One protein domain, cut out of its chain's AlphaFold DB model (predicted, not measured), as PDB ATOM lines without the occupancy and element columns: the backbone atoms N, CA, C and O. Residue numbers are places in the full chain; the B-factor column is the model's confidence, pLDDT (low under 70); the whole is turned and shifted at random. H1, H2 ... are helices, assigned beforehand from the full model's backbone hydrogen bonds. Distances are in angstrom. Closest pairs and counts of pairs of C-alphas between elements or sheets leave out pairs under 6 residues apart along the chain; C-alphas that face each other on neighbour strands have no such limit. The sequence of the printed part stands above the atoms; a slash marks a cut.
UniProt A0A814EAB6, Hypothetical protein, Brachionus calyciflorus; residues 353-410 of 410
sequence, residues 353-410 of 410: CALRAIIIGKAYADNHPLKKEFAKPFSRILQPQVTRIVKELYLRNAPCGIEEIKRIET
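What this domain is: This is residues 353 to 410 of the 410 residues of the protein "Hypothetical protein" of Brachionus calyciflorus (UniProt A0A814EAB6). Three helices sit at the corners of a triangle, with the longest, H1, at the corner that the other two are near: H2 is set over one side of H1 with its line at close to a right angle to it, and H3 is off to another side, near the beginning of H1 and running much the same way. A long loop, residues 366 to 382, folds back from the end of H1 to the start of H2, and a shorter link leads across from H2 to H3. The printed part has 58 residues with three named helices, H1, H2 and H3 in chain order, and no named strand; the class is all helix. It is compact, with a radius of gyration of the C-alphas of 11.1 A and spans of 31 by 22 by 17 A.

How they stand to each other: H1, residues 353 to 365, and H2, residues 383 to 392, only just touch, with 3 pairs of C-alphas within 8 A. H1 touches H2 with residue 359 alone; the closest C-alphas are those of Ile 359 and Ile 389, 6.8 A apart. Their lines are about perpendicular, at 79 degrees. H3, residues 402 to 409, is close to H1 but not clearly touching it, the closest C-alphas being those of Ala 354 and Ile 405, 7.1 A apart. H1 and H3 run the same way at a shallow tilt of 24 degrees. H2 and H3 are apart. In H1, H2 and H3 every O i to N i+4 pair is within hydrogen-bond range.

Where its parts are: H1 begins at C-alpha 353 (176.717, 157.157, 171.720) and measures 18.4 A from first to last C-alpha. H2 measures 14.2 A and begins at C-alpha 383 (165.587, 155.506, 162.205). H3 measures 10.9 A and ends at C-alpha 409 (185.553, 169.136, 166.686).

The domain as a whole: The two C-alphas farthest apart are those of Pro 369 and Glu 403, at 31.4 A. The printed part has no cut and ends at Thr 410, the chain's last residue. The link from H1 to H2 is long, with 17 residues; that from H2 to H3 is short, with 9. The mean pLDDT of the printed part is 76.4, and residues 399 to 410 are under 70.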
ATOM      1  N   CYS A 353     176.906 156.191 170.626       71.62
ATOM      2  CA  CYS A 353     176.717 157.157 171.720       71.62
ATOM      3  C   CYS A 353     177.089 158.605 171.344       71.62
ATOM      4  O   CYS A 353     176.341 159.510 171.703       71.62
ATOM      5  N   ALA A 354     178.167 158.818 170.579       73.56
ATOM      6  CA  ALA A 354     178.575 160.144 170.102       73.56
ATOM      7  C   ALA A 354     177.545 160.735 169.123       73.56
ATOM      8  O   ALA A 354     177.010 161.817 169.351       73.56
ATOM      9  N   LEU A 355     177.175 159.964 168.095       77.75
ATOM     10  CA  LEU A 355     176.147 160.345 167.124       77.75
ATOM     11  C   LEU A 355     174.812 160.676 167.811       77.75
ATOM     12  O   LEU A 355     174.162 161.673 167.501       77.75
ATOM     13  N   ARG A 356     174.416 159.858 168.795       80.56
ATOM     14  CA  ARG A 356     173.187 160.050 169.566       80.56
ATOM     15  C   ARG A 356     173.223 161.327 170.401       80.56
ATOM     16  O   ARG A 356     172.216 162.026 170.440       80.56
ATOM     17  N   ALA A 357     174.349 161.645 171.036       78.31
ATOM     18  CA  ALA A 357     174.492 162.880 171.803       78.31
ATOM     19  C   ALA A 357     174.262 164.118 170.919       78.31
ATOM     20  O   ALA A 357     173.505 165.008 171.305       78.31
ATOM     21  N   ILE A 358     174.814 164.122 169.703       79.94
ATOM     22  CA  ILE A 358     174.665 165.229 168.747       79.94
ATOM     23  C   ILE A 358     173.218 165.350 168.258       79.94
ATOM     24  O   ILE A 358     172.648 166.440 168.269       79.94
ATOM     25  N   ILE A 359     172.584 164.229 167.894       81.75
ATOM     26  CA  ILE A 359     171.177 164.215 167.464       81.75
ATOM     27  C   ILE A 359     170.256 164.709 168.584       81.75
ATOM     28  O   ILE A 359     169.332 165.476 168.319       81.75
ATOM     29  N   ILE A 360     170.498 164.294 169.832       80.56
ATOM     30  CA  ILE A 360     169.743 164.785 170.989       80.56
ATOM     31  C   ILE A 360     169.960 166.290 171.145       80.56
ATOM     32  O   ILE A 360     168.977 167.017 171.240       80.56
ATOM     33  N   GLY A 361     171.208 166.766 171.121       79.19
ATOM     34  CA  GLY A 361     171.528 168.192 171.226       79.19
ATOM     35  C   GLY A 361     170.785 169.029 170.186       79.19
ATOM     36  O   GLY A 361     170.059 169.958 170.543       79.19
ATOM     37  N   LYS A 362     170.852 168.624 168.912       82.75
ATOM     38  CA  LYS A 362     170.119 169.268 167.814       82.75
ATOM     39  C   LYS A 362     168.602 169.216 168.018       82.75
ATOM     40  O   LYS A 362     167.928 170.229 167.878       82.75
ATOM     41  N   ALA A 363     168.058 168.069 168.423       83.88
ATOM     42  CA  ALA A 363     166.630 167.917 168.687       83.88
ATOM     43  C   ALA A 363     166.133 168.785 169.858       83.88
ATOM     44  O   ALA A 363     164.976 169.200 169.860       83.88
ATOM     45  N   TYR A 364     166.975 169.057 170.859       83.88
ATOM     46  CA  TYR A 364     166.650 169.999 171.931       83.88
ATOM     47  C   TYR A 364     166.714 171.450 171.453       83.88
ATOM     48  O   TYR A 364     165.795 172.201 171.778       83.88
ATOM     49  N   ALA A 365     167.721 171.807 170.651       84.12
ATOM     50  CA  ALA A 365     167.838 173.133 170.041       84.12
ATOM     51  C   ALA A 365     166.640 173.456 169.128       84.12
ATOM     52  O   ALA A 365     166.063 174.532 169.223       84.12
ATOM     53  N   ASP A 366     166.191 172.482 168.334       85.94
ATOM     54  CA  ASP A 366     165.050 172.629 167.418       85.94
ATOM     55  C   ASP A 366     163.688 172.406 168.095       85.94
ATOM     56  O   ASP A 366     162.648 172.402 167.438       85.94
ATOM     57  N   ASN A 367     163.678 172.151 169.407       86.81
ATOM     58  CA  ASN A 367     162.487 171.800 170.177       86.81
ATOM     59  C   ASN A 367     161.659 170.642 169.564       86.81
ATOM     60  O   ASN A 367     160.429 170.630 169.620       86.81
ATOM     61  N   HIS A 368     162.331 169.635 169.003       83.56
ATOM     62  CA  HIS A 368     161.708 168.515 168.301       83.56
ATOM     63  C   HIS A 368     160.790 167.692 169.236       83.56
ATOM     64  O   HIS A 368     161.204 167.337 170.348       83.56
ATOM     65  N   PRO A 369     159.577 167.287 168.803       85.81
ATOM     66  CA  PRO A 369     158.593 166.613 169.664       85.81
ATOM     67  C   PRO A 369     159.090 165.280 170.244       85.81
ATOM     68  O   PRO A 369     158.703 164.885 171.342       85.81
ATOM     69  N   LEU A 370     160.001 164.603 169.540       83.19
ATOM     70  CA  LEU A 370     160.563 163.304 169.936       83.19
ATOM     71  C   LEU A 370     161.954 163.395 170.589       83.19
ATOM     72  O   LEU A 370     162.621 162.378 170.759       83.19
ATOM     73  N   LYS A 371     162.397 164.587 171.014       81.81
ATOM     74  CA  LYS A 371     163.736 164.807 171.603       81.81
ATOM     75  C   LYS A 371     164.078 163.902 172.798       81.81
ATOM     76  O   LYS A 371     165.236 163.540 172.981       81.81
ATOM     77  N   LYS A 372     163.080 163.480 173.587       78.38
ATOM     78  CA  LYS A 372     163.258 162.521 174.701       78.38
ATOM     79  C   LYS A 372     163.424 161.071 174.227       78.38
ATOM     80  O   LYS A 372     164.073 160.278 174.903       78.38
ATOM     81  N   GLU A 373     162.859 160.726 173.072       80.06
ATOM     82  CA  GLU A 373     162.891 159.371 172.513       80.06
ATOM     83  C   GLU A 373     164.224 159.062 171.817       80.06
ATOM     84  O   GLU A 373     164.653 157.911 171.815       80.06
ATOM     85  N   PHE A 374     164.951 160.079 171.335       78.00
ATOM     86  CA  PHE A 374     166.289 159.911 170.747       78.00
ATOM     87  C   PHE A 374     167.371 159.455 171.740       78.00
ATOM     88  O   PHE A 374     168.437 159.026 171.312       78.00
ATOM     89  N   ALA A 375     167.103 159.479 173.052       70.88
ATOM     90  CA  ALA A 375     167.974 158.884 174.071       70.88
ATOM     91  C   ALA A 375     167.957 157.344 174.073       70.88
ATOM     92  O   ALA A 375     168.885 156.713 174.586       70.88
ATOM     93  N   LYS A 376     166.916 156.733 173.497       76.31
ATOM     94  CA  LYS A 376     166.775 155.279 173.377       76.31
ATOM     95  C   LYS A 376     167.532 154.767 172.137       76.31
ATOM     96  O   LYS A 376     167.828 155.553 171.236       76.31
ATOM     97  N   PRO A 377     167.839 153.457 172.053       72.50
ATOM     98  CA  PRO A 377     168.347 152.859 170.820       72.50
ATOM     99  C   PRO A 377     167.442 153.202 169.640       72.50
ATOM    100  O   PRO A 377     166.214 153.181 169.776       72.50
ATOM    101  N   PHE A 378     168.041 153.512 168.490       77.81
ATOM    102  CA  PHE A 378     167.295 153.932 167.308       77.81
ATOM    103  C   PHE A 378     166.454 152.770 166.774       77.81
ATOM    104  O   PHE A 378     166.915 151.924 166.007       77.81
ATOM    105  N   SER A 379     165.200 152.723 167.218       77.25
ATOM    106  CA  SER A 379     164.197 151.783 166.735       77.25
ATOM    107  C   SER A 379     163.849 152.086 165.277       77.25
ATOM    108  O   SER A 379     164.075 153.196 164.796       77.25
ATOM    109  N   ARG A 380     163.223 151.134 164.574       72.69
ATOM    110  CA  ARG A 380     162.751 151.347 163.190       72.69
ATOM    111  C   ARG A 380     161.878 152.598 163.029       72.69
ATOM    112  O   ARG A 380     161.863 153.172 161.951       72.69
ATOM    113  N   ILE A 381     161.188 153.019 164.089       73.06
ATOM    114  CA  ILE A 381     160.337 154.214 164.105       73.06
ATOM    115  C   ILE A 381     161.185 155.497 164.123       73.06
ATOM    116  O   ILE A 381     160.866 156.453 163.426       73.06
ATOM    117  N   LEU A 382     162.284 155.515 164.885       77.31
ATOM    118  CA  LEU A 382     163.168 156.682 165.001       77.31
ATOM    119  C   LEU A 382     164.215 156.749 163.876       77.31
ATOM    120  O   LEU A 382     164.678 157.836 163.546       77.31
ATOM    121  N   GLN A 383     164.563 155.615 163.257       80.44
ATOM    122  CA  GLN A 383     165.587 155.506 162.205       80.44
ATOM    123  C   GLN A 383     165.409 156.485 161.024       80.44
ATOM    124  O   GLN A 383     166.393 157.128 160.655       80.44
ATOM    125  N   PRO A 384     164.208 156.682 160.444       84.56
ATOM    126  CA  PRO A 384     164.022 157.644 159.355       84.56
ATOM    127  C   PRO A 384     164.288 159.093 159.780       84.56
ATOM    128  O   PRO A 384     164.943 159.843 159.057       84.56
ATOM    129  N   GLN A 385     163.826 159.480 160.974       83.50
ATOM    130  CA  GLN A 385     164.019 160.831 161.511       83.50
ATOM    131  C   GLN A 385     165.484 161.091 161.863       83.50
ATOM    132  O   GLN A 385     166.027 162.137 161.520       83.50
ATOM    133  N   VAL A 386     166.136 160.104 162.479       81.88
ATOM    134  CA  VAL A 386     167.573 160.119 162.768       81.88
ATOM    135  C   VAL A 386     168.377 160.247 161.479       81.88
ATOM    136  O   VAL A 386     169.222 161.124 161.382       81.88
ATOM    137  N   THR A 387     168.075 159.441 160.459       84.44
ATOM    138  CA  THR A 387     168.775 159.486 159.164       84.44
ATOM    139  C   THR A 387     168.660 160.862 158.508       84.44
ATOM    140  O   THR A 387     169.613 161.321 157.880       84.44
ATOM    141  N   ARG A 388     167.517 161.543 158.662       84.88
ATOM    142  CA  ARG A 388     167.334 162.909 158.164       84.88
ATOM    143  C   ARG A 388     168.244 163.905 158.887       84.88
ATOM    144  O   ARG A 388     169.002 164.595 158.220       84.88
ATOM    145  N   ILE A 389     168.233 163.906 160.222       82.81
ATOM    146  CA  ILE A 389     169.078 164.797 161.040       82.81
ATOM    147  C   ILE A 389     170.568 164.532 160.776       82.81
ATOM    148  O   ILE A 389     171.357 165.458 160.640       82.81
ATOM    149  N   VAL A 390     170.959 163.264 160.641       83.19
ATOM    150  CA  VAL A 390     172.339 162.863 160.324       83.19
ATOM    151  C   VAL A 390     172.781 163.401 158.960       83.19
ATOM    152  O   VAL A 390     173.902 163.887 158.844       83.19
ATOM    153  N   LYS A 391     171.904 163.369 157.947       85.12
ATOM    154  CA  LYS A 391     172.180 163.962 156.628       85.12
ATOM    155  C   LYS A 391     172.275 165.486 156.680       85.12
ATOM    156  O   LYS A 391     173.162 166.039 156.043       85.12
ATOM    157  N   GLU A 392     171.389 166.145 157.424       83.50
ATOM    158  CA  GLU A 392     171.403 167.605 157.603       83.50
ATOM    159  C   GLU A 392     172.688 168.087 158.286       83.50
ATOM    160  O   GLU A 392     173.233 169.123 157.921       83.50
ATOM    161  N   LEU A 393     173.190 167.319 159.254       80.69
ATOM    162  CA  LEU A 393     174.410 167.632 159.998       80.69
ATOM    163  C   LEU A 393     175.687 167.080 159.342       80.69
ATOM    164  O   LEU A 393     176.754 167.168 159.941       80.69
ATOM    165  N   TYR A 394     175.590 166.478 158.150       80.62
ATOM    166  CA  TYR A 394     176.709 165.825 157.452       80.62
ATOM    167  C   TYR A 394     177.490 164.814 158.319       80.62
ATOM    168  O   TYR A 394     178.678 164.568 158.106       80.62
ATOM    169  N   LEU A 395     176.816 164.187 159.288       77.81
ATOM    170  CA  LEU A 395     177.431 163.234 160.209       77.81
ATOM    171  C   LEU A 395     177.540 161.853 159.555       77.81
ATOM    172  O   LEU A 395     176.638 161.405 158.842       77.81
ATOM    173  N   ARG A 396     178.623 161.122 159.836       74.44
ATOM    174  CA  ARG A 396     178.724 159.713 159.434       74.44
ATOM    175  C   ARG A 396     178.022 158.819 160.446       74.44
ATOM    176  O   ARG A 396     178.095 159.017 161.656       74.44
ATOM    177  N   ASN A 397     177.382 157.770 159.937       72.62
ATOM    178  CA  ASN A 397     176.837 156.703 160.767       72.62
ATOM    179  C   ASN A 397     177.958 155.722 161.156       72.62
ATOM    180  O   ASN A 397     178.094 154.656 160.556       72.62
ATOM    181  N   ALA A 398     178.802 156.134 162.103       71.12
ATOM    182  CA  ALA A 398     179.969 155.387 162.563       71.12
ATOM    183  C   ALA A 398     179.875 155.059 164.066       71.12
ATOM    184  O   ALA A 398     179.254 155.809 164.828       71.12
ATOM    185  N   PRO A 399     180.472 153.938 164.517       69.00
ATOM    186  CA  PRO A 399     180.550 153.615 165.935       69.00
ATOM    187  C   PRO A 399     181.388 154.651 166.695       69.00
ATOM    188  O   PRO A 399     182.296 155.275 166.149       69.00
ATOM    189  N   CYS A 400     181.096 154.810 167.981       68.00
ATOM    190  CA  CYS A 400     181.765 155.745 168.864       68.00
ATOM    191  C   CYS A 400     183.251 155.403 169.010       68.00
ATOM    192  O   CYS A 400     183.613 154.307 169.444       68.00
ATOM    193  N   GLY A 401     184.110 156.364 168.682       63.31
ATOM    194  CA  GLY A 401     185.557 156.251 168.805       63.31
ATOM    195  C   GLY A 401     186.201 157.628 168.912       63.31
ATOM    196  O   GLY A 401     185.618 158.623 168.486       63.31
ATOM    197  N   ILE A 402     187.404 157.678 169.486       63.09
ATOM    198  CA  ILE A 402     188.119 158.938 169.735       63.09
ATOM    199  C   ILE A 402     188.428 159.695 168.436       63.09
ATOM    200  O   ILE A 402     188.330 160.913 168.393       63.09
ATOM    201  N   GLU A 403     188.705 158.963 167.357       66.56
ATOM    202  CA  GLU A 403     188.957 159.531 166.031       66.56
ATOM    203  C   GLU A 403     187.701 160.131 165.392       66.56
ATOM    204  O   GLU A 403     187.797 161.096 164.642       66.56
ATOM    205  N   GLU A 404     186.516 159.606 165.708       66.31
ATOM    206  CA  GLU A 404     185.267 160.165 165.188       66.31
ATOM    207  C   GLU A 404     184.853 161.414 165.976       66.31
ATOM    208  O   GLU A 404     184.380 162.371 165.379       66.31
ATOM    209  N   ILE A 405     185.109 161.446 167.290       64.38
ATOM    210  CA  ILE A 405     184.899 162.641 168.124       64.38
ATOM    211  C   ILE A 405     185.804 163.789 167.654       64.38
ATOM    212  O   ILE A 405     185.310 164.886 167.422       64.38
ATOM    213  N   LYS A 406     187.097 163.524 167.416       67.81
ATOM    214  CA  LYS A 406     188.041 164.533 166.901       67.81
ATOM    215  C   LYS A 406     187.614 165.133 165.561       67.81
ATOM    216  O   LYS A 406     187.855 166.303 165.316       67.81
ATOM    217  N   ARG A 407     186.972 164.341 164.695       65.88
ATOM    218  CA  ARG A 407     186.452 164.808 163.397       65.88
ATOM    219  C   ARG A 407     185.201 165.674 163.501       65.88
ATOM    220  O   ARG A 407     184.831 166.282 162.509       65.88
ATOM    221  N   ILE A 408     184.514 165.649 164.641       63.16
ATOM    222  CA  ILE A 408     183.350 166.500 164.910       63.16
ATOM    223  C   ILE A 408     183.800 167.853 165.484       63.16
ATOM    224  O   ILE A 408     183.099 168.844 165.310       63.16
ATOM    225  N   GLU A 409     184.951 167.898 166.165       57.78
ATOM    226  CA  GLU A 409     185.553 169.136 166.686       57.78
ATOM    227  C   GLU A 409     186.234 169.990 165.601       57.78
ATOM    228  O   GLU A 409     186.373 171.198 165.786       57.78
ATOM    229  N   THR A 410     186.654 169.376 164.488       47.09
ATOM    230  CA  THR A 410     187.234 170.035 163.300       47.09
ATOM    231  C   THR A 410     186.180 170.371 162.262       47.09
ATOM    232  O   THR A 410     186.247 171.484 161.696       47.09
TER     233      THR A 410